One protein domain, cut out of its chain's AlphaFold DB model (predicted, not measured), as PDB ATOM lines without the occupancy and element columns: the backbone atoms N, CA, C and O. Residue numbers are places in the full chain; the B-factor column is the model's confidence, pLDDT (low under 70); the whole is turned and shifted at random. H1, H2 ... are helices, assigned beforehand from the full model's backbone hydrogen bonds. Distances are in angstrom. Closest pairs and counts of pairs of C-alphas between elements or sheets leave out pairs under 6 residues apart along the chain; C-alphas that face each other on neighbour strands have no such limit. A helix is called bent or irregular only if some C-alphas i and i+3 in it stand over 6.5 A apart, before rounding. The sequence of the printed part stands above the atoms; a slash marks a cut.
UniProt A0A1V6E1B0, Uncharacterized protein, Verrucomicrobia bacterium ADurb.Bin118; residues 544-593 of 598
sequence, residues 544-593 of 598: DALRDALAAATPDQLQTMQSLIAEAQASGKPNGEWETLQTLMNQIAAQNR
ATOM      1  N   ASP A 544     -10.063  30.879  11.343       71.44
ATOM      2  CA  ASP A 544     -10.118  32.202  10.717       71.44
ATOM      3  C   ASP A 544     -10.362  33.306  11.756       71.44
ATOM      4  O   ASP A 544      -9.651  34.307  11.774       71.44
ATOM      5  N   ALA A 545     -11.253  33.070  12.724       73.50
ATOM      6  CA  ALA A 545     -11.509  34.012  13.815       73.50
ATOM      7  C   ALA A 545     -10.286  34.214  14.727       73.50
ATOM      8  O   ALA A 545     -10.051  35.314  15.227       73.50
ATOM      9  N   LEU A 546      -9.478  33.171  14.934       74.69
ATOM     10  CA  LEU A 546      -8.245  33.258  15.718       74.69
ATOM     11  C   LEU A 546      -7.173  34.078  14.990       74.69
ATOM     12  O   LEU A 546      -6.464  34.873  15.609       74.69
ATOM     13  N   ARG A 547      -7.090  33.939  13.663       77.12
ATOM     14  CA  ARG A 547      -6.222  34.766  12.822       77.12
ATOM     15  C   ARG A 547      -6.647  36.234  12.854       77.12
ATOM     16  O   ARG A 547      -5.785  37.101  13.003       77.12
ATOM     17  N   ASP A 548      -7.944  36.502  12.773       77.38
ATOM     18  CA  ASP A 548      -8.490  37.860  12.825       77.38
ATOM     19  C   ASP A 548      -8.281  38.506  14.203       77.38
ATOM     20  O   ASP A 548      -7.910  39.678  14.294       77.38
ATOM     21  N   ALA A 549      -8.418  37.736  15.287       77.75
ATOM     22  CA  ALA A 549      -8.149  38.214  16.641       77.75
ATOM     23  C   ALA A 549      -6.666  38.560  16.860       77.75
ATOM     24  O   ALA A 549      -6.363  39.576  17.485       77.75
ATOM     25  N   LEU A 550      -5.737  37.768  16.312       79.94
ATOM     26  CA  LEU A 550      -4.302  38.072  16.362       79.94
ATOM     27  C   LEU A 550      -3.938  39.296  15.511       79.94
ATOM     28  O   LEU A 550      -3.069  40.071  15.903       79.94
ATOM     29  N   ALA A 551      -4.609  39.495  14.375       81.81
ATOM     30  CA  ALA A 551      -4.408  40.670  13.530       81.81
ATOM     31  C   ALA A 551      -4.916  41.967  14.185       81.81
ATOM     32  O   ALA A 551      -4.379  43.041  13.918       81.81
ATOM     33  N   ALA A 552      -5.928  41.870  15.051       80.81
ATOM     34  CA  ALA A 552      -6.508  43.000  15.771       80.81
ATOM     35  C   ALA A 552      -5.832  43.300  17.129       80.81
ATOM     36  O   ALA A 552      -6.209  44.266  17.798       80.81
ATOM     37  N   ALA A 553      -4.854  42.491  17.554       84.31
ATOM     38  CA  ALA A 553      -4.140  42.663  18.818       84.31
ATOM     39  C   ALA A 553      -3.105  43.801  18.757       84.31
ATOM     40  O   ALA A 553      -2.438  44.009  17.740       84.31
ATOM     41  N   THR A 554      -2.923  44.531  19.862       85.75
ATOM     42  CA  THR A 554      -1.882  45.570  19.942       85.75
ATOM     43  C   THR A 554      -0.479  44.953  20.079       85.75
ATOM     44  O   THR A 554      -0.344  43.824  20.558       85.75
ATOM     45  N   PRO A 555       0.599  45.677  19.711       81.88
ATOM     46  CA  PRO A 555       1.969  45.162  19.827       81.88
ATOM     47  C   PRO A 555       2.341  44.693  21.245       81.88
ATOM     48  O   PRO A 555       2.969  43.646  21.394       81.88
ATOM     49  N   ASP A 556       1.880  45.402  22.280       80.81
ATOM     50  CA  ASP A 556       2.122  45.036  23.685       80.81
ATOM     51  C   ASP A 556       1.382  43.744  24.085       80.81
ATOM     52  O   ASP A 556       1.909  42.909  24.827       80.81
ATOM     53  N   GLN A 557       0.168  43.535  23.559       81.69
ATOM     54  CA  GLN A 557      -0.598  42.302  23.772       81.69
ATOM     55  C   GLN A 557       0.074  41.107  23.091       81.69
ATOM     56  O   GLN A 557       0.188  40.044  23.699       81.69
ATOM     57  N   LEU A 558       0.588  41.287  21.869       80.81
ATOM     58  CA  LEU A 558       1.328  40.247  21.150       80.81
ATOM     59  C   LEU A 558       2.628  39.869  21.866       80.81
ATOM     60  O   LEU A 558       2.944  38.684  21.968       80.81
ATOM     61  N   GLN A 559       3.355  40.847  22.414       82.31
ATOM     62  CA  GLN A 559       4.574  40.586  23.181       82.31
ATOM     63  C   GLN A 559       4.280  39.810  24.475       82.31
ATOM     64  O   GLN A 559       5.004  38.873  24.809       82.31
ATOM     65  N   THR A 560       3.174  40.137  25.150       81.50
ATOM     66  CA  THR A 560       2.709  39.415  26.347       81.50
ATOM     67  C   THR A 560       2.256  37.986  26.015       81.50
ATOM     68  O   THR A 560       2.530  37.052  26.765       81.50
ATOM     69  N   MET A 561       1.605  37.769  24.866       82.50
ATOM     70  CA  MET A 561       1.248  36.419  24.406       82.50
ATOM     71  C   MET A 561       2.487  35.586  24.068       82.50
ATOM     72  O   MET A 561       2.543  34.408  24.407       82.50
ATOM     73  N   GLN A 562       3.496  36.187  23.432       82.94
ATOM     74  CA  GLN A 562       4.744  35.499  23.100       82.94
ATOM     75  C   GLN A 562       5.509  35.043  24.347       82.94
ATOM     76  O   GLN A 562       6.007  33.917  24.356       82.94
ATOM     77  N   SER A 563       5.575  35.866  25.402       80.56
ATOM     78  CA  SER A 563       6.216  35.457  26.658       80.56
ATOM     79  C   SER A 563       5.466  34.306  27.330       80.56
ATOM     80  O   SER A 563       6.095  33.326  27.716       80.56
ATOM     81  N   LEU A 564       4.127  34.364  27.373       79.62
ATOM     82  CA  LEU A 564       3.299  33.291  27.938       79.62
ATOM     83  C   LEU A 564       3.423  31.972  27.155       79.62
ATOM     84  O   LEU A 564       3.431  30.903  27.757       79.62
ATOM     85  N   ILE A 565       3.559  32.020  25.823       79.75
ATOM     86  CA  ILE A 565       3.789  30.816  25.001       79.75
ATOM     87  C   ILE A 565       5.167  30.216  25.285       79.75
ATOM     88  O   ILE A 565       5.291  28.996  25.388       79.75
ATOM     89  N   ALA A 566       6.201  31.053  25.405       79.38
ATOM     90  CA  ALA A 566       7.557  30.589  25.680       79.38
ATOM     91  C   ALA A 566       7.664  29.922  27.064       79.38
ATOM     92  O   ALA A 566       8.301  28.876  27.194       79.38
ATOM     93  N   GLU A 567       7.001  30.489  28.075       73.75
ATOM     94  CA  GLU A 567       6.923  29.918  29.426       73.75
ATOM     95  C   GLU A 567       6.114  28.606  29.442       73.75
ATOM     96  O   GLU A 567       6.597  27.589  29.956       73.75
ATOM     97  N   ALA A 568       4.974  28.563  28.742       70.81
ATOM     98  CA  ALA A 568       4.138  27.365  28.654       70.81
ATOM     99  C   ALA A 568       4.836  26.205  27.919       70.81
ATOM    100  O   ALA A 568       4.709  25.040  28.304       70.81
ATOM    101  N   GLN A 569       5.620  26.502  26.877       70.69
ATOM    102  CA  GLN A 569       6.419  25.496  26.165       70.69
ATOM    103  C   GLN A 569       7.560  24.942  27.024       70.69
ATOM    104  O   GLN A 569       7.910  23.769  26.889       70.69
ATOM    105  N   ALA A 570       8.121  25.754  27.924       71.88
ATOM    106  CA  ALA A 570       9.170  25.319  28.838       71.88
ATOM    107  C   ALA A 570       8.637  24.426  29.976       71.88
ATOM    108  O   ALA A 570       9.370  23.563  30.464       71.88
ATOM    109  N   SER A 571       7.380  24.606  30.399       66.25
ATOM    110  CA  SER A 571       6.805  23.909  31.561       66.25
ATOM    111  C   SER A 571       6.217  22.522  31.252       66.25
ATOM    112  O   SER A 571       6.098  21.692  32.159       66.25
ATOM    113  N   GLY A 572       5.897  22.219  29.987       60.09
ATOM    114  CA  GLY A 572       5.557  20.865  29.519       60.09
ATOM    115  C   GLY A 572       4.289  20.236  30.130       60.09
ATOM    116  O   GLY A 572       4.073  19.035  29.969       60.09
ATOM    117  N   LYS A 573       3.450  21.016  30.829       56.03
ATOM    118  CA  LYS A 573       2.130  20.624  31.367       56.03
ATOM    119  C   LYS A 573       1.101  21.733  31.098       56.03
ATOM    120  O   LYS A 573       1.487  22.899  31.096       56.03
ATOM    121  N   PRO A 574      -0.197  21.418  30.927       53.16
ATOM    122  CA  PRO A 574      -1.232  22.434  30.748       53.16
ATOM    123  C   PRO A 574      -1.536  23.099  32.099       53.16
ATOM    124  O   PRO A 574      -2.391  22.640  32.849       53.16
ATOM    125  N   ASN A 575      -0.788  24.147  32.436       58.69
ATOM    126  CA  ASN A 575      -0.978  24.946  33.647       58.69
ATOM    127  C   ASN A 575      -1.445  26.370  33.296       58.69
ATOM    128  O   ASN A 575      -1.418  26.762  32.130       58.69
ATOM    129  N   GLY A 576      -1.869  27.131  34.317       64.50
ATOM    130  CA  GLY A 576      -2.605  28.407  34.239       64.50
ATOM    131  C   GLY A 576      -2.060  29.501  33.310       64.50
ATOM    132  O   GLY A 576      -2.804  30.417  32.981       64.50
ATOM    133  N   GLU A 577      -0.831  29.388  32.809       68.75
ATOM    134  CA  GLU A 577      -0.299  30.207  31.708       68.75
ATOM    135  C   GLU A 577      -1.156  30.071  30.435       68.75
ATOM    136  O   GLU A 577      -1.489  31.063  29.780       68.75
ATOM    137  N   TRP A 578      -1.613  28.853  30.132       72.06
ATOM    138  CA  TRP A 578      -2.472  28.588  28.979       72.06
ATOM    139  C   TRP A 578      -3.892  29.128  29.172       72.06
ATOM    140  O   TRP A 578      -4.477  29.683  28.242       72.06
ATOM    141  N   GLU A 579      -4.399  29.102  30.406       72.50
ATOM    142  CA  GLU A 579      -5.660  29.756  30.770       72.50
ATOM    143  C   GLU A 579      -5.548  31.287  30.718       72.50
ATOM    144  O   GLU A 579      -6.468  31.959  30.241       72.50
ATOM    145  N   THR A 580      -4.418  31.867  31.144       75.38
ATOM    146  CA  THR A 580      -4.189  33.318  31.040       75.38
ATOM    147  C   THR A 580      -4.081  33.777  29.594       75.38
ATOM    148  O   THR A 580      -4.655  34.809  29.240       75.38
ATOM    149  N   LEU A 581      -3.438  32.989  28.729       80.31
ATOM    150  CA  LEU A 581      -3.373  33.283  27.304       80.31
ATOM    151  C   LEU A 581      -4.746  33.163  26.637       80.31
ATOM    152  O   LEU A 581      -5.133  34.044  25.869       80.31
ATOM    153  N   GLN A 582      -5.519  32.127  26.974       79.69
ATOM    154  CA  GLN A 582      -6.889  31.975  26.486       79.69
ATOM    155  C   GLN A 582      -7.786  33.134  26.948       79.69
ATOM    156  O   GLN A 582      -8.595  33.645  26.172       79.69
ATOM    157  N   THR A 583      -7.616  33.598  28.186       82.50
ATOM    158  CA  THR A 583      -8.349  34.747  28.733       82.50
ATOM    159  C   THR A 583      -7.996  36.038  27.999       82.50
ATOM    160  O   THR A 583      -8.896  36.783  27.610       82.50
ATOM    161  N   LEU A 584      -6.705  36.285  27.755       82.88
ATOM    162  CA  LEU A 584      -6.235  37.451  27.007       82.88
ATOM    163  C   LEU A 584      -6.767  37.436  25.565       82.88
ATOM    164  O   LEU A 584      -7.266  38.447  25.075       82.88
ATOM    165  N   MET A 585      -6.751  36.274  24.911       82.12
ATOM    166  CA  MET A 585      -7.280  36.106  23.558       82.12
ATOM    167  C   MET A 585      -8.800  36.337  23.501       82.12
ATOM    168  O   MET A 585      -9.284  37.044  22.617       82.12
ATOM    169  N   ASN A 586      -9.552  35.837  24.487       83.12
ATOM    170  CA  ASN A 586     -10.987  36.103  24.618       83.12
ATOM    171  C   ASN A 586     -11.290  37.594  24.838       83.12
ATOM    172  O   ASN A 586     -12.276  38.099  24.304       83.12
ATOM    173  N   GLN A 587     -10.452  38.318  25.590       83.31
ATOM    174  CA  GLN A 587     -10.604  39.763  25.786       83.31
ATOM    175  C   GLN A 587     -10.381  40.546  24.488       83.31
ATOM    176  O   GLN A 587     -11.173  41.435  24.176       83.31
ATOM    177  N   ILE A 588      -9.353  40.192  23.712       82.25
ATOM    178  CA  ILE A 588      -9.056  40.826  22.417       82.25
ATOM    179  C   ILE A 588     -10.199  40.581  21.429       82.25
ATOM    180  O   ILE A 588     -10.658  41.505  20.756       82.25
ATOM    181  N   ALA A 589     -10.714  39.354  21.375       81.25
ATOM    182  CA  ALA A 589     -11.843  39.028  20.516       81.25
ATOM    183  C   ALA A 589     -13.136  39.736  20.947       81.25
ATOM    184  O   ALA A 589     -13.845  40.274  20.099       81.25
ATOM    185  N   ALA A 590     -13.415  39.828  22.251       81.19
ATOM    186  CA  ALA A 590     -14.576  40.553  22.765       81.19
ATOM    187  C   ALA A 590     -14.506  42.061  22.467       81.19
ATOM    188  O   ALA A 590     -15.511  42.653  22.069       81.19
ATOM    189  N   GLN A 591     -13.327  42.680  22.600       82.56
ATOM    190  CA  GLN A 591     -13.113  44.092  22.253       82.56
ATOM    191  C   GLN A 591     -13.348  44.363  20.762       82.56
ATOM    192  O   GLN A 591     -13.904  45.403  20.410       82.56
ATOM    193  N   ASN A 592     -12.999  43.404  19.904       78.06
ATOM    194  CA  ASN A 592     -13.113  43.519  18.450       78.06
ATOM    195  C   ASN A 592     -14.374  42.854  17.861       78.06
ATOM    196  O   ASN A 592     -14.534  42.825  16.643       78.06
ATOM    197  N   ARG A 593     -15.297  42.366  18.708       79.88
ATOM    198  CA  ARG A 593     -16.547  41.666  18.329       79.88
ATOM    199  C   ARG A 593     -16.337  40.435  17.430       79.88
ATOM    200  O   ARG A 593     -17.139  40.175  16.537       79.88
TER     201      ARG A 593
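AT A GLANCE: This is residues 544 to 593 of the 598 residues of an uncharacterized protein of Verrucomicrobia bacterium ADurb.Bin118 (UniProt A0A1V6E1B0). This is a helical hairpin with a short third helix set across it: the longest helix, H2, and the next in length, H3, run side by side in opposite ways, and H1 lies across H3 near the hairpin's open end, where H2 begins and H3 ends. At the other end the turn of the hairpin sticks out with residues 570 to 575, of which 570 and 571 belong to H2. The printed part has 50 residues with three named helices, H1, H2 and H3 in that order, and no named strand; the class is all helix. The whole is compact, with a radius of gyration of the C-alphas of 11.1 A, and its outline is elongated, spanning 32 by 18 by 17 A, with the hairpin and its turn making the long axis.

IN THESE COORDINATES: Begin with the longest helix, H2, residues 555 to 571, Pro 555 to Ser 571. Find C-alpha 555 at (1.969, 45.162, 19.827); from there the helix runs 24.8 A to C-alpha 571 at (6.805, 23.909, 31.561), and you will see y fall along the way. Read on past residues 572 to 576 to H3, residues 577 to 591, which is 21.1 A from first to last C-alpha. It starts at C-alpha 577, (-0.299, 30.207, 31.708), and ends at C-alpha 591, (-13.113, 44.092, 22.253), so look for y rising again. Then go back to the first printed residues for H1, residues 544 to 551, Asp 544 to Ala 551, which has 8 residues and measures 10.6 A; its C-alpha 544 is at (-10.118, 32.202, 10.717). The three helices are not bent.

HOW THE PARTS SIT: Start at H2 and look from it to H3: the two touch, with 11 pairs of C-alphas within 8 A. Their closest C-alphas are those of Leu 564 and Glu 577, 6.1 A apart. H2 touches H3 with residues 561 to 568 alone. The two lines stand at a shallow tilt of 24 degrees and run opposite ways, with the centres 12.0 A apart, and H2 and H3 form a helical hairpin. From H3, look next to H1: these two only just touch, with 3 pairs of C-alphas within 8 A. Their closest C-alphas are those of Ala 549 and Ala 589, 5.4 A apart, and H3 touches H1 with residues 585 to 589 alone. H1 and H3 are about perpendicular, at 90 degrees. H1 and H2 are close but not clearly touching, with 1 pair of C-alphas within 8 A, those of Leu 550 and Leu 558, 7.7 A apart. Their lines stand at a steep tilt of 66 degrees, opposite ways, and their centres are 16.7 A apart. In the backbones of H1, H2 and H3, each pair of O of residue i and N of residue i+4 is within hydrogen-bond range.

THE WHOLE: The two C-alphas farthest apart are those of Gly 572, in the turn of the hairpin, and Arg 593, the last printed residue, at 32.3 A. Compare the first and last printed C-alphas, those of Asp 544 and Arg 593: they are 13.7 A apart. The printed part runs from 544 to 593 without a cut, within a full chain of 598 residues. The link from H1 to H2, with 3 residues, is tight, and so is the link from H2 to H3, with 5 residues. In the B-factor column the mean pLDDT of the printed part is 76.6. The model's confidence is low, under 70, at residues 571 to 577, of which 571 belongs to H2 and 577 to H3.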